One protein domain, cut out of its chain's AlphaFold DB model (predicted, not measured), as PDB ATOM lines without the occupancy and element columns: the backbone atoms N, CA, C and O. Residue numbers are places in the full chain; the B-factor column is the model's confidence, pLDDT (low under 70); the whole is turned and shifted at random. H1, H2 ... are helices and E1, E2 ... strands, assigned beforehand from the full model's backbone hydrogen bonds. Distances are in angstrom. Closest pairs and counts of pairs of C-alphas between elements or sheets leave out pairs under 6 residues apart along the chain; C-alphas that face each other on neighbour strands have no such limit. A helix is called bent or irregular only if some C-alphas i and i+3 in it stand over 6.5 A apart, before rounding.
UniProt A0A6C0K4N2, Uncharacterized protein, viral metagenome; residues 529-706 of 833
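This is residues 529 to 706 of the 833 residues of an uncharacterized protein of viral metagenome (UniProt A0A6C0K4N2). A small antiparallel sheet, E5, E6 and E7 in that order, lies near the middle of an elongated domain with H2 packed over one of its faces, while H3 and H4 fold back on each other as a helical hairpin and H1 lies beside H3, covering the small hairpin E3 and E4. The hairpin E8 and E9 reaches far from the middle, and the long axis runs from its turn to the turn between H3 and H4. The printed part has 178 residues, with four named helices and nine named strands in the order H1 E1 E2 E3 E4 H2 E5 E6 E7 E8 E9 H3 H4; under half of the residues are in named elements, and the class is mixed. The whole is compact, with a radius of gyration of the C-alphas of 16.1 A, and spans 59 by 36 by 34 A.

H1, residues 529 to 540, has its C-alpha of Val 538 5.0 A from that of Ala 555 in E3, residues 555 to 557. E1, residues 544 to 546, and E2, residues 550 to 552, form a hairpin, with N 546 and O 550 2.8 A apart; E2 runs on into E3 at 46 degrees. E3 and E4, residues 564 to 566, form a hairpin, with N 556 and O 565 2.8 A apart. H2, residues 597 to 610, is on the sheet of E5, residues 617 to 620, E6, residues 626 to 628, and E7, residues 631 to 633, at a height over the sheet of 8.6 A, two layers with the helix on one face. These strands are a meander, each the antiparallel neighbour of the one before, with N 618 and O 627 2.8 A apart and N 628 and O 631 2.9 A apart. E8, residues 645 to 647, and E9, residues 655 to 657, form a hairpin, with N 646 and O 656 2.8 A apart. H3, residues 666 to 681, touches H1 at a shallow tilt of 17 degrees, opposite ways, closest at the C-alphas of Asp 529 and Tyr 681, 6.8 A. H4, residues 689 to 705, touches H3, closest at the C-alphas of Arg 673 and Ala 700, 4.2 A. Every O i to N i+4 pair is within hydrogen-bond range in H2 and H3, against 4 of 8 in H1 and 11 of 13 in H4.

H1 begins at C-alpha 529, (234.850, 78.537, 116.573), and is 18.3 A long. H2 is 19.8 A, H3 23.6 A and H4 25.4 A long; H4 is irregular, with C-alphas 701 and 704 7.2 A apart, and ends at C-alpha 705, (210.970, 81.264, 118.949).

The C-alphas farthest apart, of Pro 652 and Asp 685, are 59.0 A apart. The printed part has no cut; the links E4 to H2 and E7 to E8 are long. Residues 529 to 531 are under 70 in pLDDT.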
ATOM      1  N   ASP A 529     234.612  78.428 115.133       61.69
ATOM      2  CA  ASP A 529     234.850  78.537 116.573       61.69
ATOM      3  C   ASP A 529     235.874  79.634 116.907       61.69
ATOM      4  O   ASP A 529     235.729  80.308 117.925       61.69
ATOM      5  N   LEU A 530     236.835  79.891 116.011       61.81
ATOM      6  CA  LEU A 530     237.710  81.067 116.091       61.81
ATOM      7  C   LEU A 530     236.933  82.369 115.817       61.81
ATOM      8  O   LEU A 530     237.164  83.377 116.477       61.81
ATOM      9  N   GLU A 531     235.953  82.340 114.907       68.56
ATOM     10  CA  GLU A 531     235.060  83.476 114.613       68.56
ATOM     11  C   GLU A 531     234.025  83.736 115.725       68.56
ATOM     12  O   GLU A 531     233.501  84.842 115.829       68.56
ATOM     13  N   VAL A 532     233.749  82.771 116.616       72.00
ATOM     14  CA  VAL A 532     232.859  82.979 117.782       72.00
ATOM     15  C   VAL A 532     233.389  84.083 118.703       72.00
ATOM     16  O   VAL A 532     232.594  84.744 119.383       72.00
ATOM     17  N   ILE A 533     234.705  84.319 118.707       73.81
ATOM     18  CA  ILE A 533     235.326  85.454 119.403       73.81
ATOM     19  C   ILE A 533     234.841  86.779 118.795       73.81
ATOM     20  O   ILE A 533     234.527  87.715 119.529       73.81
ATOM     21  N   ASN A 534     234.667  86.848 117.472       83.94
ATOM     22  CA  ASN A 534     234.167  88.044 116.786       83.94
ATOM     23  C   ASN A 534     232.691  88.328 117.103       83.94
ATOM     24  O   ASN A 534     232.242  89.467 116.983       83.94
ATOM     25  N   TYR A 535     231.921  87.352 117.598       87.88
ATOM     26  CA  TYR A 535     230.564  87.626 118.084       87.88
ATOM     27  C   TYR A 535     230.560  88.553 119.297       87.88
ATOM     28  O   TYR A 535     229.636  89.347 119.441       87.88
ATOM     29  N   ASP A 536     231.609  88.539 120.123       82.69
ATOM     30  CA  ASP A 536     231.710  89.500 121.222       82.69
ATOM     31  C   ASP A 536     231.839  90.941 120.701       82.69
ATOM     32  O   ASP A 536     231.371  91.866 121.366       82.69
ATOM     33  N   LEU A 537     232.393  91.146 119.497       86.38
ATOM     34  CA  LEU A 537     232.408  92.457 118.838       86.38
ATOM     35  C   LEU A 537     230.999  92.887 118.422       86.38
ATOM     36  O   LEU A 537     230.638  94.040 118.638       86.38
ATOM     37  N   VAL A 538     230.176  91.971 117.899       88.56
ATOM     38  CA  VAL A 538     228.761  92.259 117.579       88.56
ATOM     39  C   VAL A 538     227.979  92.619 118.834       88.56
ATOM     40  O   VAL A 538     227.194  93.563 118.818       88.56
ATOM     41  N   LEU A 539     228.204  91.890 119.929       85.69
ATOM     42  CA  LEU A 539     227.518  92.141 121.193       85.69
ATOM     43  C   LEU A 539     227.906  93.498 121.789       85.69
ATOM     44  O   LEU A 539     227.042  94.228 122.261       85.69
ATOM     45  N   ARG A 540     229.190  93.863 121.716       84.38
ATOM     46  CA  ARG A 540     229.702  95.161 122.188       84.38
ATOM     47  C   ARG A 540     229.429  96.314 121.223       84.38
ATOM     48  O   ARG A 540     229.634  97.464 121.602       84.38
ATOM     49  N   ASN A 541     229.010  96.028 119.991       87.56
ATOM     50  CA  ASN A 541     228.727  97.049 118.995       87.56
ATOM     51  C   ASN A 541     227.544  97.906 119.453       87.56
ATOM     52  O   ASN A 541     226.465  97.383 119.730       87.56
ATOM     53  N   SER A 542     227.755  99.216 119.497       86.25
ATOM     54  CA  SER A 542     226.763 100.196 119.922       86.25
ATOM     55  C   SER A 542     226.205 100.989 118.737       86.25
ATOM     56  O   SER A 542     226.773 100.962 117.634       86.25
ATOM     57  N   LYS A 543     225.056 101.655 118.926       88.31
ATOM     58  CA  LYS A 543     224.480 102.478 117.857       88.31
ATOM     59  C   LYS A 543     225.367 103.700 117.651       88.31
ATOM     60  O   LYS A 543     225.892 104.281 118.593       88.31
ATOM     61  N   SER A 544     225.531 104.121 116.406       85.81
ATOM     62  CA  SER A 544     226.058 105.460 116.141       85.81
ATOM     63  C   SER A 544     225.269 106.152 115.050       85.81
ATOM     64  O   SER A 544     224.676 105.493 114.196       85.81
ATOM     65  N   MET A 545     225.245 107.482 115.144       81.69
ATOM     66  CA  MET A 545     224.522 108.347 114.224       81.69
ATOM     67  C   MET A 545     225.131 108.240 112.829       81.69
ATOM     68  O   MET A 545     226.263 108.660 112.594       81.69
ATOM     69  N   ASP A 546     224.362 107.676 111.908       85.44
ATOM     70  CA  ASP A 546     224.622 107.710 110.481       85.44
ATOM     71  C   ASP A 546     223.878 108.907 109.870       85.44
ATOM     72  O   ASP A 546     222.678 109.094 110.091       85.44
ATOM     73  N   ASN A 547     224.587 109.723 109.086       80.31
ATOM     74  CA  ASN A 547     224.040 110.950 108.498       80.31
ATOM     75  C   ASN A 547     222.841 110.705 107.571       80.31
ATOM     76  O   ASN A 547     222.088 111.640 107.291       80.31
ATOM     77  N   GLN A 548     222.676 109.492 107.050       82.50
ATOM     78  CA  GLN A 548     221.597 109.134 106.140       82.50
ATOM     79  C   GLN A 548     220.541 108.255 106.814       82.50
ATOM     80  O   GLN A 548     219.358 108.393 106.506       82.50
ATOM     81  N   TRP A 549     220.949 107.380 107.734       83.69
ATOM     82  CA  TRP A 549     220.095 106.297 108.235       83.69
ATOM     83  C   TRP A 549     219.777 106.373 109.734       83.69
ATOM     84  O   TRP A 549     219.065 105.513 110.252       83.69
ATOM     85  N   GLY A 550     220.259 107.407 110.427       83.38
ATOM     86  CA  GLY A 550     220.013 107.618 111.852       83.38
ATOM     87  C   GLY A 550     220.868 106.721 112.748       83.38
ATOM     88  O   GLY A 550     221.936 106.255 112.360       83.38
ATOM     89  N   ASN A 551     220.418 106.496 113.981       85.44
ATOM     90  CA  ASN A 551     221.161 105.710 114.967       85.44
ATOM     91  C   ASN A 551     221.052 104.208 114.676       85.44
ATOM     92  O   ASN A 551     220.044 103.581 115.007       85.44
ATOM     93  N   ILE A 552     222.106 103.621 114.110       90.38
ATOM     94  CA  ILE A 552     222.133 102.209 113.701       90.38
ATOM     95  C   ILE A 552     223.377 101.479 114.209       90.38
ATOM     96  O   ILE A 552     224.395 102.091 114.538       90.38
ATOM     97  N   TYR A 553     223.275 100.152 114.287       93.44
ATOM     98  CA  TYR A 553     224.410  99.268 114.552       93.44
ATOM     99  C   TYR A 553     225.234  99.035 113.280       93.44
ATOM    100  O   TYR A 553     224.748  99.206 112.161       93.44
ATOM    101  N   HIS A 554     226.485  98.613 113.462       93.19
ATOM    102  CA  HIS A 554     227.435  98.401 112.365       93.19
ATOM    103  C   HIS A 554     227.918  96.961 112.264       93.19
ATOM    104  O   HIS A 554     228.351  96.572 111.196       93.19
ATOM    105  N   ALA A 555     227.794  96.148 113.313       94.56
ATOM    106  CA  ALA A 555     228.246  94.760 113.289       94.56
ATOM    107  C   ALA A 555     227.098  93.768 113.510       94.56
ATOM    108  O   ALA A 555     226.182  94.028 114.304       94.56
ATOM    109  N   THR A 556     227.173  92.628 112.820       95.62
ATOM    110  CA  THR A 556     226.170  91.558 112.816       95.62
ATOM    111  C   THR A 556     226.776  90.182 112.519       95.62
ATOM    112  O   THR A 556     227.980  90.038 112.312       95.62
ATOM    113  N   MET A 557     225.930  89.155 112.519       95.88
ATOM    114  CA  MET A 557     226.255  87.794 112.100       95.88
ATOM    115  C   MET A 557     225.330  87.411 110.948       95.88
ATOM    116  O   MET A 557     224.107  87.489 111.085       95.88
ATOM    117  N   CYS A 558     225.899  86.974 109.824       96.88
ATOM    118  CA  CYS A 558     225.102  86.505 108.698       96.88
ATOM    119  C   CYS A 558     224.313  85.242 109.096       96.88
ATOM    120  O   CYS A 558     224.928  84.244 109.480       96.88
ATOM    121  N   PRO A 559     222.975  85.215 108.958       96.94
ATOM    122  CA  PRO A 559     222.172  84.061 109.367       96.94
ATOM    123  C   PRO A 559     222.394  82.829 108.480       96.94
ATOM    124  O   PRO A 559     222.071  81.718 108.884       96.94
ATOM    125  N   TYR A 560     222.958  83.010 107.283       97.12
ATOM    126  CA  TYR A 560     223.101  81.955 106.280       97.12
ATOM    127  C   TYR A 560     224.459  81.253 106.303       97.12
ATOM    128  O   TYR A 560     224.555  80.105 105.886       97.12
ATOM    129  N   CYS A 561     225.520  81.937 106.733       95.50
ATOM    130  CA  CYS A 561     226.873  81.369 106.775       95.50
ATOM    131  C   CYS A 561     227.577  81.554 108.125       95.50
ATOM    132  O   CYS A 561     228.706  81.090 108.286       95.50
ATOM    133  N   LEU A 562     226.917  82.222 109.080       95.31
ATOM    134  CA  LEU A 562     227.393  82.516 110.436       95.31
ATOM    135  C   LEU A 562     228.640  83.403 110.507       95.31
ATOM    136  O   LEU A 562     229.203  83.607 111.574       95.31
ATOM    137  N   LYS A 563     229.082  83.969 109.386       94.12
ATOM    138  CA  LYS A 563     230.237  84.860 109.373       94.12
ATOM    139  C   LYS A 563     229.903  86.178 110.085       94.12
ATOM    140  O   LYS A 563     228.810  86.723 109.901       94.12
ATOM    141  N   PHE A 564     230.852  86.675 110.878       93.56
ATOM    142  CA  PHE A 564     230.850  88.051 111.367       93.56
ATOM    143  C   PHE A 564     230.877  89.021 110.184       93.56
ATOM    144  O   PHE A 564     231.655  88.838 109.248       93.56
ATOM    145  N   GLU A 565     230.047  90.054 110.235       94.50
ATOM    146  CA  GLU A 565     230.028  91.096 109.218       94.50
ATOM    147  C   GLU A 565     229.935  92.475 109.857       94.50
ATOM    148  O   GLU A 565     229.145  92.701 110.777       94.50
ATOM    149  N   GLU A 566     230.732  93.396 109.324       93.94
ATOM    150  CA  GLU A 566     230.693  94.811 109.662       93.94
ATOM    151  C   GLU A 566     230.248  95.608 108.435       93.94
ATOM    152  O   GLU A 566     230.720  95.415 107.314       93.94
ATOM    153  N   ARG A 567     229.285  96.496 108.641       89.44
ATOM    154  CA  ARG A 567     228.713  97.339 107.608       89.44
ATOM    155  C   ARG A 567     229.697  98.451 107.270       89.44
ATOM    156  O   ARG A 567     229.938  99.331 108.088       89.44
ATOM    157  N   GLY A 568     230.178  98.470 106.029       81.56
ATOM    158  CA  GLY A 568     230.962  99.596 105.516       81.56
ATOM    159  C   GLY A 568     230.117 100.820 105.136       81.56
ATOM    160  O   GLY A 568     230.598 101.944 105.212       81.56
ATOM    161  N   HIS A 569     228.872 100.619 104.691       79.19
ATOM    162  CA  HIS A 569     227.949 101.666 104.227       79.19
ATOM    163  C   HIS A 569     226.515 101.114 104.080       79.19
ATOM    164  O   HIS A 569     226.302  99.904 104.122       79.19
ATOM    165  N   GLY A 570     225.521 101.989 103.888       83.00
ATOM    166  CA  GLY A 570     224.115 101.606 103.664       83.00
ATOM    167  C   GLY A 570     223.245 101.655 104.924       83.00
ATOM    168  O   GLY A 570     223.668 102.195 105.944       83.00
ATOM    169  N   CYS A 571     222.023 101.124 104.848       88.25
ATOM    170  CA  CYS A 571     221.044 101.147 105.943       88.25
ATOM    171  C   CYS A 571     221.237  99.981 106.945       88.25
ATOM    172  O   CYS A 571     222.257  99.299 106.924       88.25
ATOM    173  N   SER A 572     220.267  99.722 107.836       91.50
ATOM    174  CA  SER A 572     220.360  98.648 108.847       91.50
ATOM    175  C   SER A 572     220.177  97.223 108.299       91.50
ATOM    176  O   SER A 572     220.236  96.255 109.057       91.50
ATOM    177  N   VAL A 573     219.982  97.069 106.992       93.81
ATOM    178  CA  VAL A 573     219.866  95.782 106.304       93.81
ATOM    179  C   VAL A 573     220.989  95.693 105.270       93.81
ATOM    180  O   VAL A 573     221.203  96.630 104.503       93.81
ATOM    181  N   MET A 574     221.738  94.591 105.278       95.19
ATOM    182  CA  MET A 574     222.961  94.441 104.484       95.19
ATOM    183  C   MET A 574     223.089  93.051 103.850       95.19
ATOM    184  O   MET A 574     222.360  92.118 104.182       95.19
ATOM    185  N   THR A 575     224.037  92.925 102.928       96.25
ATOM    186  CA  THR A 575     224.514  91.658 102.358       96.25
ATOM    187  C   THR A 575     226.002  91.508 102.668       96.25
ATOM    188  O   THR A 575     226.625  92.447 103.165       96.25
ATOM    189  N   HIS A 576     226.607  90.371 102.319       96.06
ATOM    190  CA  HIS A 576     228.060  90.358 102.150       96.06
ATOM    191  C   HIS A 576     228.467  91.294 101.005       96.06
ATOM    192  O   HIS A 576     227.652  91.625 100.135       96.06
ATOM    193  N   GLU A 577     229.727  91.717 100.993       94.50
ATOM    194  CA  GLU A 577     230.273  92.501  99.890       94.50
ATOM    195  C   GLU A 577     230.221  91.697  98.581       94.50
ATOM    196  O   GLU A 577     230.695  90.562  98.494       94.50
ATOM    197  N   ASN A 578     229.645  92.292  97.536       93.75
ATOM    198  CA  ASN A 578     229.507  91.652  96.233       93.75
ATOM    199  C   ASN A 578     230.770  91.827  95.375       93.75
ATOM    200  O   ASN A 578     230.729  92.400  94.287       93.75
ATOM    201  N   VAL A 579     231.899  91.313  95.862       91.88
ATOM    202  CA  VAL A 579     233.219  91.455  95.215       91.88
ATOM    203  C   VAL A 579     233.227  90.904  93.780       91.88
ATOM    204  O   VAL A 579     233.996  91.345  92.933       91.88
ATOM    205  N   LYS A 580     232.345  89.940  93.483       92.94
ATOM    206  CA  LYS A 580     232.244  89.267  92.179       92.94
ATOM    207  C   LYS A 580     231.245  89.917  91.210       92.94
ATOM    208  O   LYS A 580     231.049  89.376  90.126       92.94
ATOM    209  N   GLY A 581     230.588  91.019  91.585       94.50
ATOM    210  CA  GLY A 581     229.601  91.691  90.727       94.50
ATOM    211  C   GLY A 581     228.407  90.804  90.347       94.50
ATOM    212  O   GLY A 581     227.882  90.901  89.242       94.50
ATOM    213  N   LEU A 582     227.999  89.900  91.241       93.69
ATOM    214  CA  LEU A 582     226.902  88.964  91.008       93.69
ATOM    215  C   LEU A 582     225.544  89.694  90.930       93.69
ATOM    216  O   LEU A 582     225.359  90.706  91.608       93.69
ATOM    217  N   PRO A 583     224.560  89.171  90.175       94.81
ATOM    218  CA  PRO A 583     223.211  89.738  90.126       94.81
ATOM    219  C   PRO A 583     222.559  89.873  91.514       94.81
ATOM    220  O   PRO A 583     222.876  89.113  92.429       94.81
ATOM    221  N   ASN A 584     221.608  90.799  91.679       90.75
ATOM    222  CA  ASN A 584     220.895  91.007  92.954       90.75
ATOM    223  C   ASN A 584     220.184  89.739  93.464       90.75
ATOM    224  O   ASN A 584     220.173  89.492  94.669       90.75
ATOM    225  N   GLU A 585     219.703  88.889  92.555       91.81
ATOM    226  CA  GLU A 585     219.065  87.593  92.854       91.81
ATOM    227  C   GLU A 585     219.997  86.602  93.597       91.81
ATOM    228  O   GLU A 585     219.559  85.608  94.190       91.81
ATOM    229  N   MET A 586     221.312  86.843  93.532       94.31
ATOM    230  CA  MET A 586     222.355  86.022  94.160       94.31
ATOM    231  C   MET A 586     222.732  86.506  95.566       94.31
ATOM    232  O   MET A 586     223.530  85.850  96.241       94.31
ATOM    233  N   ALA A 587     222.150  87.614  96.038       94.62
ATOM    234  CA  ALA A 587     222.255  88.020  97.433       94.62
ATOM    235  C   ALA A 587     221.754  86.870  98.345       94.62
ATOM    236  O   ALA A 587     220.826  86.144  97.962       94.62
ATOM    237  N   PRO A 588     222.401  86.613  99.499       95.88
ATOM    238  CA  PRO A 588     223.243  87.530 100.282       95.88
ATOM    239  C   PRO A 588     224.754  87.519  99.950       95.88
ATOM    240  O   PRO A 588     225.523  88.107 100.707       95.88
ATOM    241  N   TYR A 589     225.197  86.859  98.871       96.94
ATOM    242  CA  TYR A 589     226.612  86.732  98.456       96.94
ATOM    243  C   TYR A 589     227.534  86.002  99.449       96.94
ATOM    244  O   TYR A 589     228.736  86.258  99.504       96.94
ATOM    245  N   CYS A 590     226.983  85.065 100.226       95.62
ATOM    246  CA  CYS A 590     227.784  84.163 101.053       95.62
ATOM    247  C   CYS A 590     228.819  83.408 100.208       95.62
ATOM    248  O   CYS A 590     228.541  83.025  99.071       95.62
ATOM    249  N   ASP A 591     229.974  83.102 100.802       92.88
ATOM    250  CA  ASP A 591     230.887  82.100 100.252       92.88
ATOM    251  C   ASP A 591     230.127  80.766 100.081       92.88
ATOM    252  O   ASP A 591     229.603  80.255 101.078       92.88
ATOM    253  N   PRO A 592     230.054  80.183  98.866       90.69
ATOM    254  CA  PRO A 592     229.377  78.907  98.632       90.69
ATOM    255  C   PRO A 592     229.885  77.770  99.530       90.69
ATOM    256  O   PRO A 592     229.110  76.911  99.930       90.69
ATOM    257  N   GLY A 593     231.165  77.782  99.926       88.06
ATOM    258  CA  GLY A 593     231.718  76.792 100.857       88.06
ATOM    259  C   GLY A 593     231.232  76.949 102.306       88.06
ATOM    260  O   GLY A 593     231.459  76.063 103.138       88.06
ATOM    261  N   ARG A 594     230.582  78.077 102.623       90.38
ATOM    262  CA  ARG A 594     230.068  78.427 103.955       90.38
ATOM    263  C   ARG A 594     228.557  78.604 104.017       90.38
ATOM    264  O   ARG A 594     228.006  78.502 105.108       90.38
ATOM    265  N   ALA A 595     227.902  78.867 102.895       94.81
ATOM    266  CA  ALA A 595     226.461  79.039 102.839       94.81
ATOM    267  C   ALA A 595     225.726  77.755 103.248       94.81
ATOM    268  O   ALA A 595     226.064  76.655 102.815       94.81
ATOM    269  N   VAL A 596     224.698  77.908 104.074       96.31
ATOM    270  CA  VAL A 596     223.741  76.850 104.386       96.31
ATOM    271  C   VAL A 596     222.634  76.903 103.334       96.31
ATOM    272  O   VAL A 596     221.672  77.660 103.460       96.31
ATOM    273  N   GLU A 597     222.845  76.162 102.243       95.75
ATOM    274  CA  GLU A 597     222.046  76.231 101.009       95.75
ATOM    275  C   GLU A 597     220.547  76.025 101.257       95.75
ATOM    276  O   GLU A 597     219.741  76.825 100.784       95.75
ATOM    277  N   ASP A 598     220.170  75.039 102.078       95.25
ATOM    278  CA  ASP A 598     218.763  74.739 102.377       95.25
ATOM    279  C   ASP A 598     218.044  75.888 103.111       95.25
ATOM    280  O   ASP A 598     216.851  76.116 102.895       95.25
ATOM    281  N   LEU A 599     218.763  76.651 103.938       95.94
ATOM    282  CA  LEU A 599     218.243  77.846 104.602       95.94
ATOM    283  C   LEU A 599     218.133  79.030 103.626       95.94
ATOM    284  O   LEU A 599     217.148  79.768 103.658       95.94
ATOM    285  N   VAL A 600     219.121  79.211 102.743       96.81
ATOM    286  CA  VAL A 600     219.104  80.258 101.706       96.81
ATOM    287  C   VAL A 600     217.920  80.054 100.762       96.81
ATOM    288  O   VAL A 600     217.152  80.989 100.548       96.81
ATOM    289  N   GLU A 601     217.744  78.845 100.229       95.69
ATOM    290  CA  GLU A 601     216.645  78.504  99.318       95.69
ATOM    291  C   GLU A 601     215.277  78.752  99.957       95.69
ATOM    292  O   GLU A 601     214.439  79.430  99.368       95.69
ATOM    293  N   MET A 602     215.084  78.316 101.207       95.44
ATOM    294  CA  MET A 602     213.843  78.551 101.950       95.44
ATOM    295  C   MET A 602     213.467  80.038 102.004       95.44
ATOM    296  O   MET A 602     212.312  80.404 101.762       95.44
ATOM    297  N   TYR A 603     214.429  80.910 102.314       96.81
ATOM    298  CA  TYR A 603     214.179  82.347 102.367       96.81
ATOM    299  C   TYR A 603     214.029  82.974 100.976       96.81
ATOM    300  O   TYR A 603     213.245  83.914 100.841       96.81
ATOM    301  N   LYS A 604     214.705  82.462  99.934       95.38
ATOM    302  CA  LYS A 604     214.503  82.916  98.543       95.38
ATOM    303  C   LYS A 604     213.086  82.623  98.062       95.38
ATOM    304  O   LYS A 604     212.424  83.525  97.555       95.38
ATOM    305  N   ASP A 605     212.612  81.402  98.286       94.31
ATOM    306  CA  ASP A 605     211.251  80.987  97.936       94.31
ATOM    307  C   ASP A 605     210.215  81.841  98.677       94.31
ATOM    308  O   ASP A 605     209.254  82.340  98.088       94.31
ATOM    309  N   THR A 606     210.454  82.079  99.970       93.69
ATOM    310  CA  THR A 606     209.588  82.925 100.801       93.69
ATOM    311  C   THR A 606     209.595  84.382 100.322       93.69
ATOM    312  O   THR A 606     208.542  85.014 100.267       93.69
ATOM    313  N   ALA A 607     210.755  84.931  99.940       94.88
ATOM    314  CA  ALA A 607     210.858  86.282  99.379       94.88
ATOM    315  C   ALA A 607     210.054  86.414  98.083       94.88
ATOM    316  O   ALA A 607     209.291  87.366  97.934       94.88
ATOM    317  N   ALA A 608     210.208  85.449  97.171       93.75
ATOM    318  CA  ALA A 608     209.502  85.435  95.896       93.75
ATOM    319  C   ALA A 608     207.980  85.452  96.103       93.75
ATOM    320  O   ALA A 608     207.263  86.143  95.380       93.75
ATOM    321  N   GLU A 609     207.495  84.726  97.116       92.38
ATOM    322  CA  GLU A 609     206.075  84.667  97.459       92.38
ATOM    323  C   GLU A 609     205.561  85.948  98.135       92.38
ATOM    324  O   GLU A 609     204.459  86.400  97.821       92.38
ATOM    325  N   LEU A 610     206.313  86.518  99.081       91.56
ATOM    326  CA  LEU A 610     205.831  87.616  99.929       91.56
ATOM    327  C   LEU A 610     206.171  89.021  99.412       91.56
ATOM    328  O   LEU A 610     205.644  89.996  99.947       91.56
ATOM    329  N   ASN A 611     207.049  89.145  98.413       88.62
ATOM    330  CA  ASN A 611     207.563  90.430  97.932       88.62
ATOM    331  C   ASN A 611     207.370  90.615  96.418       88.62
ATOM    332  O   ASN A 611     208.269  91.088  95.728       88.62
ATOM    333  N   ASP A 612     206.209  90.199  95.901       87.44
ATOM    334  CA  ASP A 612     205.801  90.368  94.497       87.44
ATOM    335  C   ASP A 612     206.853  89.879  93.476       87.44
ATOM    336  O   ASP A 612     207.067  90.486  92.428       87.44
ATOM    337  N   GLY A 613     207.538  88.770  93.787       86.00
ATOM    338  CA  GLY A 613     208.582  88.184  92.943       86.00
ATOM    339  C   GLY A 613     209.970  88.824  93.065       86.00
ATOM    340  O   GLY A 613     210.907  88.319  92.452       86.00
ATOM    341  N   PHE A 614     210.148  89.884  93.862       86.69
ATOM    342  CA  PHE A 614     211.465  90.472  94.119       86.69
ATOM    343  C   PHE A 614     212.264  89.634  95.129       86.69
ATOM    344  O   PHE A 614     211.916  89.550  96.313       86.69
ATOM    345  N   VAL A 615     213.380  89.054  94.675       89.81
ATOM    346  CA  VAL A 615     214.234  88.177  95.488       89.81
ATOM    347  C   VAL A 615     215.620  88.790  95.644       89.81
ATOM    348  O   VAL A 615     216.510  88.573  94.834       89.81
ATOM    349  N   ARG A 616     215.837  89.519  96.736       95.38
ATOM    350  CA  ARG A 616     217.176  89.937  97.162       95.38
ATOM    351  C   ARG A 616     217.306  89.669  98.648       95.38
ATOM    352  O   ARG A 616     216.765  90.425  99.447       95.38
ATOM    353  N   LEU A 617     217.978  88.577  99.006       97.56
ATOM    354  CA  LEU A 617     218.159  88.229 100.410       97.56
ATOM    355  C   LEU A 617     219.211  89.107 101.067       97.56
ATOM    356  O   LEU A 617     220.326  89.262 100.577       97.56
ATOM    357  N   GLU A 618     218.844  89.627 102.219       96.81
ATOM    358  CA  GLU A 618     219.627  90.529 103.042       96.81
ATOM    359  C   GLU A 618     219.518  90.060 104.503       96.81
ATOM    360  O   GLU A 618     218.797  89.109 104.822       96.81
ATOM    361  N   PHE A 619     220.220  90.712 105.419       97.19
ATOM    362  CA  PHE A 619     220.085  90.451 106.847       97.19
ATOM    363  C   PHE A 619     220.225  91.728 107.670       97.19
ATOM    364  O   PHE A 619     220.971  92.645 107.324       97.19
ATOM    365  N   CYS A 620     219.474  91.792 108.766       96.62
ATOM    366  CA  CYS A 620     219.440  92.954 109.642       96.62
ATOM    367  C   CYS A 620     220.673  93.014 110.550       96.62
ATOM    368  O   CYS A 620     221.021  92.041 111.223       96.62
ATOM    369  N   VAL A 621     221.303  94.183 110.629       96.12
ATOM    370  CA  VAL A 621     222.482  94.409 111.468       96.12
ATOM    371  C   VAL A 621     222.155  94.362 112.969       96.12
ATOM    372  O   VAL A 621     222.983  93.978 113.791       96.12
ATOM    373  N   GLU A 622     220.922  94.720 113.338       95.44
ATOM    374  CA  GLU A 622     220.488  94.808 114.733       95.44
ATOM    375  C   GLU A 622     220.108  93.439 115.313       95.44
ATOM    376  O   GLU A 622     220.633  93.060 116.361       95.44
ATOM    377  N   CYS A 623     219.239  92.689 114.623       96.44
ATOM    378  CA  CYS A 623     218.703  91.412 115.110       96.44
ATOM    379  C   CYS A 623     219.260  90.161 114.413       96.44
ATOM    380  O   CYS A 623     218.974  89.050 114.855       96.44
ATOM    381  N   GLY A 624     220.024  90.309 113.324       96.06
ATOM    382  CA  GLY A 624     220.581  89.181 112.564       96.06
ATOM    383  C   GLY A 624     219.543  88.401 111.767       96.06
ATOM    384  O   GLY A 624     219.834  87.323 111.252       96.06
ATOM    385  N   ARG A 625     218.310  88.909 111.690       96.69
ATOM    386  CA  ARG A 625     217.226  88.226 110.999       96.69
ATOM    387  C   ARG A 625     217.382  88.356 109.478       96.69
ATOM    388  O   ARG A 625     217.667  89.460 108.999       96.69
ATOM    389  N   PRO A 626     217.136  87.270 108.725       97.69
ATOM    390  CA  PRO A 626     216.893  87.311 107.286       97.69
ATOM    391  C   PRO A 626     215.920  88.424 106.880       97.69
ATOM    392  O   PRO A 626     214.963  88.730 107.600       97.69
ATOM    393  N   SER A 627     216.155  89.037 105.725       96.69
ATOM    394  CA  SER A 627     215.347  90.125 105.166       96.69
ATOM    395  C   SER A 627     215.298  90.044 103.635       96.69
ATOM    396  O   SER A 627     216.130  89.380 103.020       96.69
ATOM    397  N   SER A 628     214.315  90.699 103.017       96.12
ATOM    398  CA  SER A 628     214.260  90.915 101.566       96.12
ATOM    399  C   SER A 628     213.641  92.270 101.258       96.12
ATOM    400  O   SER A 628     212.593  92.620 101.810       96.12
ATOM    401  N   GLY A 629     214.306  93.052 100.403       92.31
ATOM    402  CA  GLY A 629     213.869  94.403 100.050       92.31
ATOM    403  C   GLY A 629     213.692  95.303 101.274       92.31
ATOM    404  O   GLY A 629     212.693  96.015 101.361       92.31
ATOM    405  N   HIS A 630     214.627  95.244 102.227       91.81
ATOM    406  CA  HIS A 630     214.605  95.978 103.502       91.81
ATOM    407  C   HIS A 630     213.467  95.623 104.476       91.81
ATOM    408  O   HIS A 630     213.281  96.309 105.484       91.81
ATOM    409  N   LYS A 631     212.720  94.546 104.222       94.38
ATOM    410  CA  LYS A 631     211.682  94.044 105.130       94.38
ATOM    411  C   LYS A 631     212.163  92.762 105.796       94.38
ATOM    412  O   LYS A 631     212.793  91.927 105.149       94.38
ATOM    413  N   HIS A 632     211.868  92.591 107.078       95.88
ATOM    414  CA  HIS A 632     212.253  91.384 107.808       95.88
ATOM    415  C   HIS A 632     211.255  90.272 107.521       95.88
ATOM    416  O   HIS A 632     210.056  90.528 107.464       95.88
ATOM    417  N   PHE A 633     211.704  89.025 107.442       96.12
ATOM    418  CA  PHE A 633     210.748  87.925 107.538       96.12
ATOM    419  C   PHE A 633     210.173  87.873 108.960       96.12
ATOM    420  O   PHE A 633     210.882  88.104 109.948       96.12
ATOM    421  N   ASN A 634     208.880  87.597 109.103       95.06
ATOM    422  CA  ASN A 634     208.334  87.277 110.415       95.06
ATOM    423  C   ASN A 634     208.723  85.835 110.824       95.06
ATOM    424  O   ASN A 634     209.198  85.047 110.009       95.06
ATOM    425  N   LEU A 635     208.556  85.477 112.101       90.56
ATOM    426  CA  LEU A 635     209.086  84.209 112.637       90.56
ATOM    427  C   LEU A 635     208.419  82.950 112.065       90.56
ATOM    428  O   LEU A 635     208.971  81.856 112.182       90.56
ATOM    429  N   ASP A 636     207.234  83.077 111.470       91.69
ATOM    430  CA  ASP A 636     206.523  81.955 110.860       91.69
ATOM    431  C   ASP A 636     206.454  82.003 109.326       91.69
ATOM    432  O   ASP A 636     205.766  81.167 108.733       91.69
ATOM    433  N   LEU A 637     207.202  82.929 108.712       92.12
ATOM    434  CA  LEU A 637     207.331  83.137 107.266       92.12
ATOM    435  C   LEU A 637     205.997  83.354 106.543       92.12
ATOM    436  O   LEU A 637     205.804  82.900 105.416       92.12
ATOM    437  N   THR A 638     205.040  84.015 107.192       92.81
ATOM    438  CA  THR A 638     203.733  84.312 106.590       92.81
ATOM    439  C   THR A 638     203.601  85.740 106.074       92.81
ATOM    440  O   THR A 638     202.748  85.983 105.216       92.81
ATOM    441  N   GLU A 639     204.446  86.657 106.546       94.50
ATOM    442  CA  GLU A 639     204.462  88.066 106.155       94.50
ATOM    443  C   GLU A 639     205.867  88.674 106.280       94.50
ATOM    444  O   GLU A 639     206.753  88.144 106.957       94.50
ATOM    445  N   MET A 640     206.044  89.817 105.620       93.75
ATOM    446  CA  MET A 640     207.236  90.648 105.730       93.75
ATOM    447  C   MET A 640     206.935  91.815 106.672       93.75
ATOM    448  O   MET A 640     206.007  92.585 106.431       93.75
ATOM    449  N   LEU A 641     207.725  91.955 107.731       93.00
ATOM    450  CA  LEU A 641     207.633  93.055 108.680       93.00
ATOM    451  C   LEU A 641     208.379  94.259 108.105       93.00
ATOM    452  O   LEU A 641     209.600  94.218 107.915       93.00
ATOM    453  N   ASP A 642     207.627  95.312 107.795       89.69
ATOM    454  CA  ASP A 642     208.183  96.553 107.265       89.69
ATOM    455  C   ASP A 642     208.846  97.374 108.376       89.69
ATOM    456  O   ASP A 642     208.447  97.334 109.545       89.69
ATOM    457  N   THR A 643     209.866  98.138 108.000       85.88
ATOM    458  CA  THR A 643     210.493  99.096 108.907       85.88
ATOM    459  C   THR A 643     209.495 100.217 109.192       85.88
ATOM    460  O   THR A 643     208.784 100.683 108.295       85.88
ATOM    461  N   ARG A 644     209.413 100.660 110.453       86.31
ATOM    462  CA  ARG A 644     208.512 101.751 110.846       86.31
ATOM    463  C   ARG A 644     208.787 102.982 109.980       86.31
ATOM    464  O   ARG A 644     209.937 103.328 109.752       86.31
ATOM    465  N   LYS A 645     207.740 103.670 109.525       88.00
ATOM    466  CA  LYS A 645     207.868 104.951 108.820       88.00
ATOM    467  C   LYS A 645     207.660 106.114 109.791       88.00
ATOM    468  O   LYS A 645     206.717 106.090 110.582       88.00
ATOM    469  N   VAL A 646     208.528 107.116 109.732       86.75
ATOM    470  CA  VAL A 646     208.488 108.344 110.545       86.75
ATOM    471  C   VAL A 646     208.522 109.574 109.631       86.75
ATOM    472  O   VAL A 646     209.004 109.458 108.506       86.75
ATOM    473  N   PRO A 647     207.993 110.739 110.049       89.38
ATOM    474  CA  PRO A 647     208.098 111.967 109.259       89.38
ATOM    475  C   PRO A 647     209.554 112.288 108.902       89.38
ATOM    476  O   PRO A 647     210.417 112.241 109.777       89.38
ATOM    477  N   ASP A 648     209.818 112.603 107.633       84.44
ATOM    478  CA  ASP A 648     211.148 112.998 107.172       84.44
ATOM    479  C   ASP A 648     211.468 114.415 107.686       84.44
ATOM    480  O   ASP A 648     210.800 115.378 107.288       84.44
ATOM    481  N   PRO A 649     212.480 114.583 108.558       79.62
ATOM    482  CA  PRO A 649     212.831 115.889 109.104       79.62
ATOM    483  C   PRO A 649     213.393 116.849 108.044       79.62
ATOM    484  O   PRO A 649     213.397 118.058 108.269       79.62
ATOM    485  N   ARG A 650     213.870 116.341 106.898       82.94
ATOM    486  CA  ARG A 650     214.405 117.146 105.787       82.94
ATOM    487  C   ARG A 650     213.329 117.547 104.785       82.94
ATOM    488  O   ARG A 650     213.490 118.560 104.112       82.94
ATOM    489  N   ASN A 651     212.241 116.781 104.701       87.12
ATOM    490  CA  ASN A 651     211.175 116.969 103.718       87.12
ATOM    491  C   ASN A 651     209.794 116.927 104.400       87.12
ATOM    492  O   ASN A 651     209.144 115.876 104.416       87.12
ATOM    493  N   PRO A 652     209.310 118.059 104.956       88.94
ATOM    494  CA  PRO A 652     208.014 118.120 105.626       88.94
ATOM    495  C   PRO A 652     206.877 117.569 104.751       88.94
ATOM    496  O   PRO A 652     206.674 118.017 103.624       88.94
ATOM    497  N   GLY A 653     206.135 116.586 105.271       90.00
ATOM    498  CA  GLY A 653     205.044 115.903 104.561       90.00
ATOM    499  C   GLY A 653     205.428 114.571 103.902       90.00
ATOM    500  O   GLY A 653     204.535 113.820 103.512       90.00
ATOM    501  N   GLN A 654     206.719 114.233 103.824       90.00
ATOM    502  CA  GLN A 654     207.179 112.901 103.422       90.00
ATOM    503  C   GLN A 654     207.423 112.007 104.647       90.00
ATOM    504  O   GLN A 654     207.670 112.489 105.753       90.00
ATOM    505  N   LEU A 655     207.326 110.689 104.456       87.50
ATOM    506  CA  LEU A 655     207.692 109.691 105.460       87.50
ATOM    507  C   LEU A 655     208.995 109.006 105.037       87.50
ATOM    508  O   LEU A 655     209.104 108.556 103.896       87.50
ATOM    509  N   MET A 656     209.937 108.860 105.962       85.25
ATOM    510  CA  MET A 656     211.158 108.070 105.799       85.25
ATOM    511  C   MET A 656     211.103 106.789 106.638       85.25
ATOM    512  O   MET A 656     210.372 106.710 107.625       85.25
ATOM    513  N   TYR A 657     211.873 105.774 106.255       85.62
ATOM    514  CA  TYR A 657     212.029 104.564 107.062       85.62
ATOM    515  C   TYR A 657     212.913 104.848 108.285       85.62
ATOM    516  O   TYR A 657     214.019 105.373 108.160       85.62
ATOM    517  N   ASP A 658     212.427 104.475 109.465       86.38
ATOM    518  CA  ASP A 658     213.142 104.529 110.737       86.38
ATOM    519  C   ASP A 658     214.008 103.279 110.900       86.38
ATOM    520  O   ASP A 658     213.670 102.334 111.616       86.38
ATOM    521  N   TYR A 659     215.149 103.271 110.214       84.31
ATOM    522  CA  TYR A 659     216.126 102.186 110.326       84.31
ATOM    523  C   TYR A 659     216.765 102.084 111.718       84.31
ATOM    524  O   TYR A 659     217.425 101.081 111.998       84.31
ATOM    525  N   GLY A 660     216.547 103.077 112.590       80.62
ATOM    526  CA  GLY A 660     216.932 103.036 113.996       80.62
ATOM    527  C   GLY A 660     216.022 102.156 114.854       80.62
ATOM    528  O   GLY A 660     216.405 101.813 115.977       80.62
ATOM    529  N   HIS A 661     214.859 101.746 114.339       87.06
ATOM    530  CA  HIS A 661     213.947 100.817 114.995       87.06
ATOM    531  C   HIS A 661     213.844  99.498 114.219       87.06
ATOM    532  O   HIS A 661     213.228  99.418 113.157       87.06
ATOM    533  N   CYS A 662     214.421  98.429 114.771       92.62
ATOM    534  CA  CYS A 662     214.319  97.096 114.187       92.62
ATOM    535  C   CYS A 662     212.895  96.520 114.356       92.62
ATOM    536  O   CYS A 662     212.470  96.325 115.494       92.62
ATOM    537  N   PRO A 663     212.181  96.166 113.264       90.81
ATOM    538  CA  PRO A 663     210.866  95.515 113.343       90.81
ATOM    539  C   PRO A 663     210.940  94.034 113.773       90.81
ATOM    540  O   PRO A 663     209.915  93.379 113.947       90.81
ATOM    541  N   GLY A 664     212.150  93.481 113.914       90.50
ATOM    542  CA  GLY A 664     212.404  92.174 114.523       90.50
ATOM    543  C   GLY A 664     212.466  92.233 116.057       90.50
ATOM    544  O   GLY A 664     211.891  93.105 116.694       90.50
ATOM    545  N   GLY A 665     213.191  91.299 116.674       93.25
ATOM    546  CA  GLY A 665     213.399  91.235 118.128       93.25
ATOM    547  C   GLY A 665     214.621  92.014 118.636       93.25
ATOM    548  O   GLY A 665     215.097  91.759 119.744       93.25
ATOM    549  N   GLY A 666     215.158  92.935 117.829       95.00
ATOM    550  CA  GLY A 666     216.276  93.803 118.199       95.00
ATOM    551  C   GLY A 666     217.550  93.053 118.621       95.00
ATOM    552  O   GLY A 666     217.798  91.916 118.214       95.00
ATOM    553  N   ARG A 667     218.362  93.676 119.485       94.31
ATOM    554  CA  ARG A 667     219.604  93.066 120.003       94.31
ATOM    555  C   ARG A 667     219.386  91.820 120.859       94.31
ATOM    556  O   ARG A 667     220.239  90.936 120.852       94.31
ATOM    557  N   VAL A 668     218.252  91.718 121.548       96.31
ATOM    558  CA  VAL A 668     217.894  90.516 122.317       96.31
ATOM    559  C   VAL A 668     217.821  89.301 121.393       96.31
ATOM    560  O   VAL A 668     218.383  88.253 121.701       96.31
ATOM    561  N   GLU A 669     217.202  89.449 120.221       97.19
ATOM    562  CA  GLU A 669     217.168  88.375 119.230       97.19
ATOM    563  C   GLU A 669     218.568  88.005 118.730       97.19
ATOM    564  O   GLU A 669     218.898  86.821 118.683       97.19
ATOM    565  N   MET A 670     219.418  88.989 118.419       96.62
ATOM    566  CA  MET A 670     220.798  88.721 117.996       96.62
ATOM    567  C   MET A 670     221.567  87.903 119.044       96.62
ATOM    568  O   MET A 670     222.204  86.903 118.710       96.62
ATOM    569  N   ILE A 671     221.466  88.282 120.323       95.25
ATOM    570  CA  ILE A 671     222.095  87.543 121.427       95.25
ATOM    571  C   ILE A 671     221.573  86.103 121.470       95.25
ATOM    572  O   ILE A 671     222.368  85.172 121.588       95.25
ATOM    573  N   ALA A 672     220.259  85.895 121.338       96.38
ATOM    574  CA  ALA A 672     219.674  84.554 121.328       96.38
ATOM    575  C   ALA A 672     220.223  83.696 120.177       96.38
ATOM    576  O   ALA A 672     220.591  82.540 120.397       96.38
ATOM    577  N   ARG A 673     220.348  84.270 118.972       96.44
ATOM    578  CA  ARG A 673     220.941  83.608 117.796       96.44
ATOM    579  C   ARG A 673     222.384  83.182 118.064       96.44
ATOM    580  O   ARG A 673     222.742  82.032 117.825       96.44
ATOM    581  N   MET A 674     223.197  84.074 118.625       95.00
ATOM    582  CA  MET A 674     224.602  83.795 118.951       95.00
ATOM    583  C   MET A 674     224.763  82.733 120.040       95.00
ATOM    584  O   MET A 674     225.656  81.888 119.951       95.00
ATOM    585  N   LEU A 675     223.891  82.736 121.052       92.75
ATOM    586  CA  LEU A 675     223.859  81.685 122.069       92.75
ATOM    587  C   LEU A 675     223.543  80.319 121.451       92.75
ATOM    588  O   LEU A 675     224.223  79.348 121.771       92.75
ATOM    589  N   ALA A 676     222.577  80.254 120.530       94.50
ATOM    590  CA  ALA A 676     222.225  79.014 119.841       94.50
ATOM    591  C   ALA A 676     223.393  78.460 119.008       94.50
ATOM    592  O   ALA A 676     223.687  77.267 119.072       94.50
ATOM    593  N   VAL A 677     224.109  79.330 118.284       93.25
ATOM    594  CA  VAL A 677     225.319  78.951 117.532       93.25
ATOM    595  C   VAL A 677     226.402  78.408 118.468       93.25
ATOM    596  O   VAL A 677     226.974  77.350 118.206       93.25
ATOM    597  N   ARG A 678     226.654  79.095 119.591       89.75
ATOM    598  CA  ARG A 678     227.627  78.657 120.607       89.75
ATOM    599  C   ARG A 678     227.272  77.295 121.197       89.75
ATOM    600  O   ARG A 678     228.169  76.486 121.421       89.75
ATOM    601  N   ASP A 679     225.992  77.036 121.446       90.00
ATOM    602  CA  ASP A 679     225.538  75.753 121.982       90.00
ATOM    603  C   ASP A 679     225.746  74.610 120.971       90.00
ATOM    604  O   ASP A 679     226.145  73.518 121.372       90.00
ATOM    605  N   VAL A 680     225.584  74.861 119.664       90.50
ATOM    606  CA  VAL A 680     225.906  73.862 118.630       90.50
ATOM    607  C   VAL A 680     227.411  73.601 118.549       90.50
ATOM    608  O   VAL A 680     227.800  72.442 118.612       90.50
ATOM    609  N   TYR A 681     228.266  74.626 118.515       86.69
ATOM    610  CA  TYR A 681     229.730  74.437 118.416       86.69
ATOM    611  C   TYR A 681     230.389  73.782 119.645       86.69
ATOM    612  O   TYR A 681     231.561  73.381 119.617       86.69
ATOM    613  N   ARG A 682     229.648  73.659 120.752       82.94
ATOM    614  CA  ARG A 682     230.076  72.908 121.943       82.94
ATOM    615  C   ARG A 682     229.849  71.408 121.832       82.94
ATOM    616  O   ARG A 682     230.433  70.665 122.624       82.94
ATOM    617  N   ARG A 683     229.018  70.970 120.888       81.75
ATOM    618  CA  ARG A 683     228.686  69.563 120.683       81.75
ATOM    619  C   ARG A 683     229.916  68.770 120.250       81.75
ATOM    620  O   ARG A 683     230.761  69.253 119.508       81.75
ATOM    621  N   LYS A 684     230.010  67.534 120.740       77.25
ATOM    622  CA  LYS A 684     231.075  66.579 120.377       77.25
ATOM    623  C   LYS A 684     230.590  65.509 119.398       77.25
ATOM    624  O   LYS A 684     231.399  64.777 118.839       77.25
ATOM    625  N   ASP A 685     229.275  65.397 119.215       80.75
ATOM    626  CA  ASP A 685     228.638  64.365 118.398       80.75
ATOM    627  C   ASP A 685     228.609  64.704 116.900       80.75
ATOM    628  O   ASP A 685     228.444  63.807 116.075       80.75
ATOM    629  N   VAL A 686     228.820  65.971 116.525       78.62
ATOM    630  CA  VAL A 686     228.838  66.402 115.122       78.62
ATOM    631  C   VAL A 686     230.279  66.469 114.625       78.62
ATOM    632  O   VAL A 686     231.035  67.358 115.000       78.62
ATOM    633  N   LYS A 687     230.672  65.495 113.798       76.50
ATOM    634  CA  LYS A 687     232.035  65.407 113.244       76.50
ATOM    635  C   LYS A 687     232.185  66.093 111.887       76.50
ATOM    636  O   LYS A 687     233.282  66.529 111.552       76.50
ATOM    637  N   ASP A 688     231.111  66.152 111.101       83.31
ATOM    638  CA  ASP A 688     231.132  66.805 109.793       83.31
ATOM    639  C   ASP A 688     230.946  68.320 109.932       83.31
ATOM    640  O   ASP A 688     229.984  68.802 110.527       83.31
ATOM    641  N   ILE A 689     231.870  69.063 109.331       83.44
ATOM    642  CA  ILE A 689     231.943  70.525 109.391       83.44
ATOM    643  C   ILE A 689     230.728  71.174 108.724       83.44
ATOM    644  O   ILE A 689     230.200  72.175 109.216       83.44
ATOM    645  N   LYS A 690     230.309  70.637 107.571       87.94
ATOM    646  CA  LYS A 690     229.170  71.188 106.831       87.94
ATOM    647  C   LYS A 690     227.891  70.988 107.633       87.94
ATOM    648  O   LYS A 690     227.120  71.936 107.773       87.94
ATOM    649  N   GLU A 691     227.719  69.807 108.221       91.38
ATOM    650  CA  GLU A 691     226.586  69.509 109.093       91.38
ATOM    651  C   GLU A 691     226.585  70.345 110.381       91.38
ATOM    652  O   GLU A 691     225.539  70.873 110.750       91.38
ATOM    653  N   GLU A 692     227.725  70.543 111.048       90.12
ATOM    654  CA  GLU A 692     227.809  71.387 112.251       90.12
ATOM    655  C   GLU A 692     227.380  72.830 111.960       90.12
ATOM    656  O   GLU A 692     226.554  73.398 112.678       90.12
ATOM    657  N   ARG A 693     227.871  73.404 110.853       90.94
ATOM    658  CA  ARG A 693     227.477  74.747 110.407       90.94
ATOM    659  C   ARG A 693     226.000  74.813 110.037       90.94
ATOM    660  O   ARG A 693     225.323  75.762 110.429       90.94
ATOM    661  N   ARG A 694     225.498  73.805 109.316       93.88
ATOM    662  CA  ARG A 694     224.077  73.684 108.977       93.88
ATOM    663  C   ARG A 694     223.236  73.703 110.254       93.88
ATOM    664  O   ARG A 694     222.350  74.542 110.390       93.88
ATOM    665  N   LEU A 695     223.562  72.853 111.228       93.50
ATOM    666  CA  LEU A 695     222.876  72.787 112.519       93.50
ATOM    667  C   LEU A 695     222.947  74.109 113.290       93.50
ATOM    668  O   LEU A 695     221.941  74.522 113.863       93.50
ATOM    669  N   ALA A 696     224.094  74.788 113.285       93.50
ATOM    670  CA  ALA A 696     224.270  76.069 113.959       93.50
ATOM    671  C   ALA A 696     223.430  77.188 113.316       93.50
ATOM    672  O   ALA A 696     222.792  77.951 114.039       93.50
ATOM    673  N   ALA A 697     223.361  77.255 111.982       95.38
ATOM    674  CA  ALA A 697     222.542  78.238 111.268       95.38
ATOM    675  C   ALA A 697     221.046  78.010 111.503       95.38
ATOM    676  O   ALA A 697     220.319  78.948 111.823       95.38
ATOM    677  N   TRP A 698     220.597  76.755 111.453       96.00
ATOM    678  CA  TRP A 698     219.218  76.396 111.788       96.00
ATOM    679  C   TRP A 698     218.880  76.660 113.263       96.00
ATOM    680  O   TRP A 698     217.778  77.112 113.571       96.00
ATOM    681  N   ALA A 699     219.815  76.420 114.186       95.50
ATOM    682  CA  ALA A 699     219.629  76.742 115.600       95.50
ATOM    683  C   ALA A 699     219.537  78.258 115.827       95.50
ATOM    684  O   ALA A 699     218.687  78.704 116.598       95.50
ATOM    685  N   ALA A 700     220.359  79.048 115.129       96.12
ATOM    686  CA  ALA A 700     220.253  80.502 115.121       96.12
ATOM    687  C   ALA A 700     218.884  80.942 114.587       96.12
ATOM    688  O   ALA A 700     218.213  81.749 115.219       96.12
ATOM    689  N   ASP A 701     218.432  80.383 113.464       96.75
ATOM    690  CA  ASP A 701     217.136  80.709 112.869       96.75
ATOM    691  C   ASP A 701     215.951  80.440 113.808       96.75
ATOM    692  O   ASP A 701     215.061  81.278 113.943       96.75
ATOM    693  N   ALA A 702     215.998  79.326 114.543       96.12
ATOM    694  CA  ALA A 702     214.987  78.941 115.526       96.12
ATOM    695  C   ALA A 702     215.137  79.631 116.899       96.12
ATOM    696  O   ALA A 702     214.245  79.530 117.743       96.12
ATOM    697  N   ALA A 703     216.240  80.329 117.169       96.81
ATOM    698  CA  ALA A 703     216.480  80.961 118.467       96.81
ATOM    699  C   ALA A 703     215.392  81.966 118.909       96.81
ATOM    700  O   ALA A 703     215.025  81.933 120.086       96.81
ATOM    701  N   PRO A 704     214.817  82.816 118.031       97.00
ATOM    702  CA  PRO A 704     213.833  83.817 118.446       97.00
ATOM    703  C   PRO A 704     212.495  83.223 118.913       97.00
ATOM    704  O   PRO A 704     211.759  83.876 119.646       97.00
ATOM    705  N   ILE A 705     212.168  81.992 118.495       95.75
ATOM    706  CA  ILE A 705     210.970  81.264 118.949       95.75
ATOM    707  C   ILE A 705     211.242  80.404 120.194       95.75
ATOM    708  O   ILE A 705     210.316  79.830 120.765       95.75
ATOM    709  N   ASN A 706     212.499  80.307 120.633       94.94
ATOM    710  CA  ASN A 706     212.887  79.557 121.818       94.94
ATOM    711  C   ASN A 706     212.823  80.458 123.061       94.94
ATOM    712  O   ASN A 706     213.725  81.255 123.323       94.94
TER     713      ASN A 706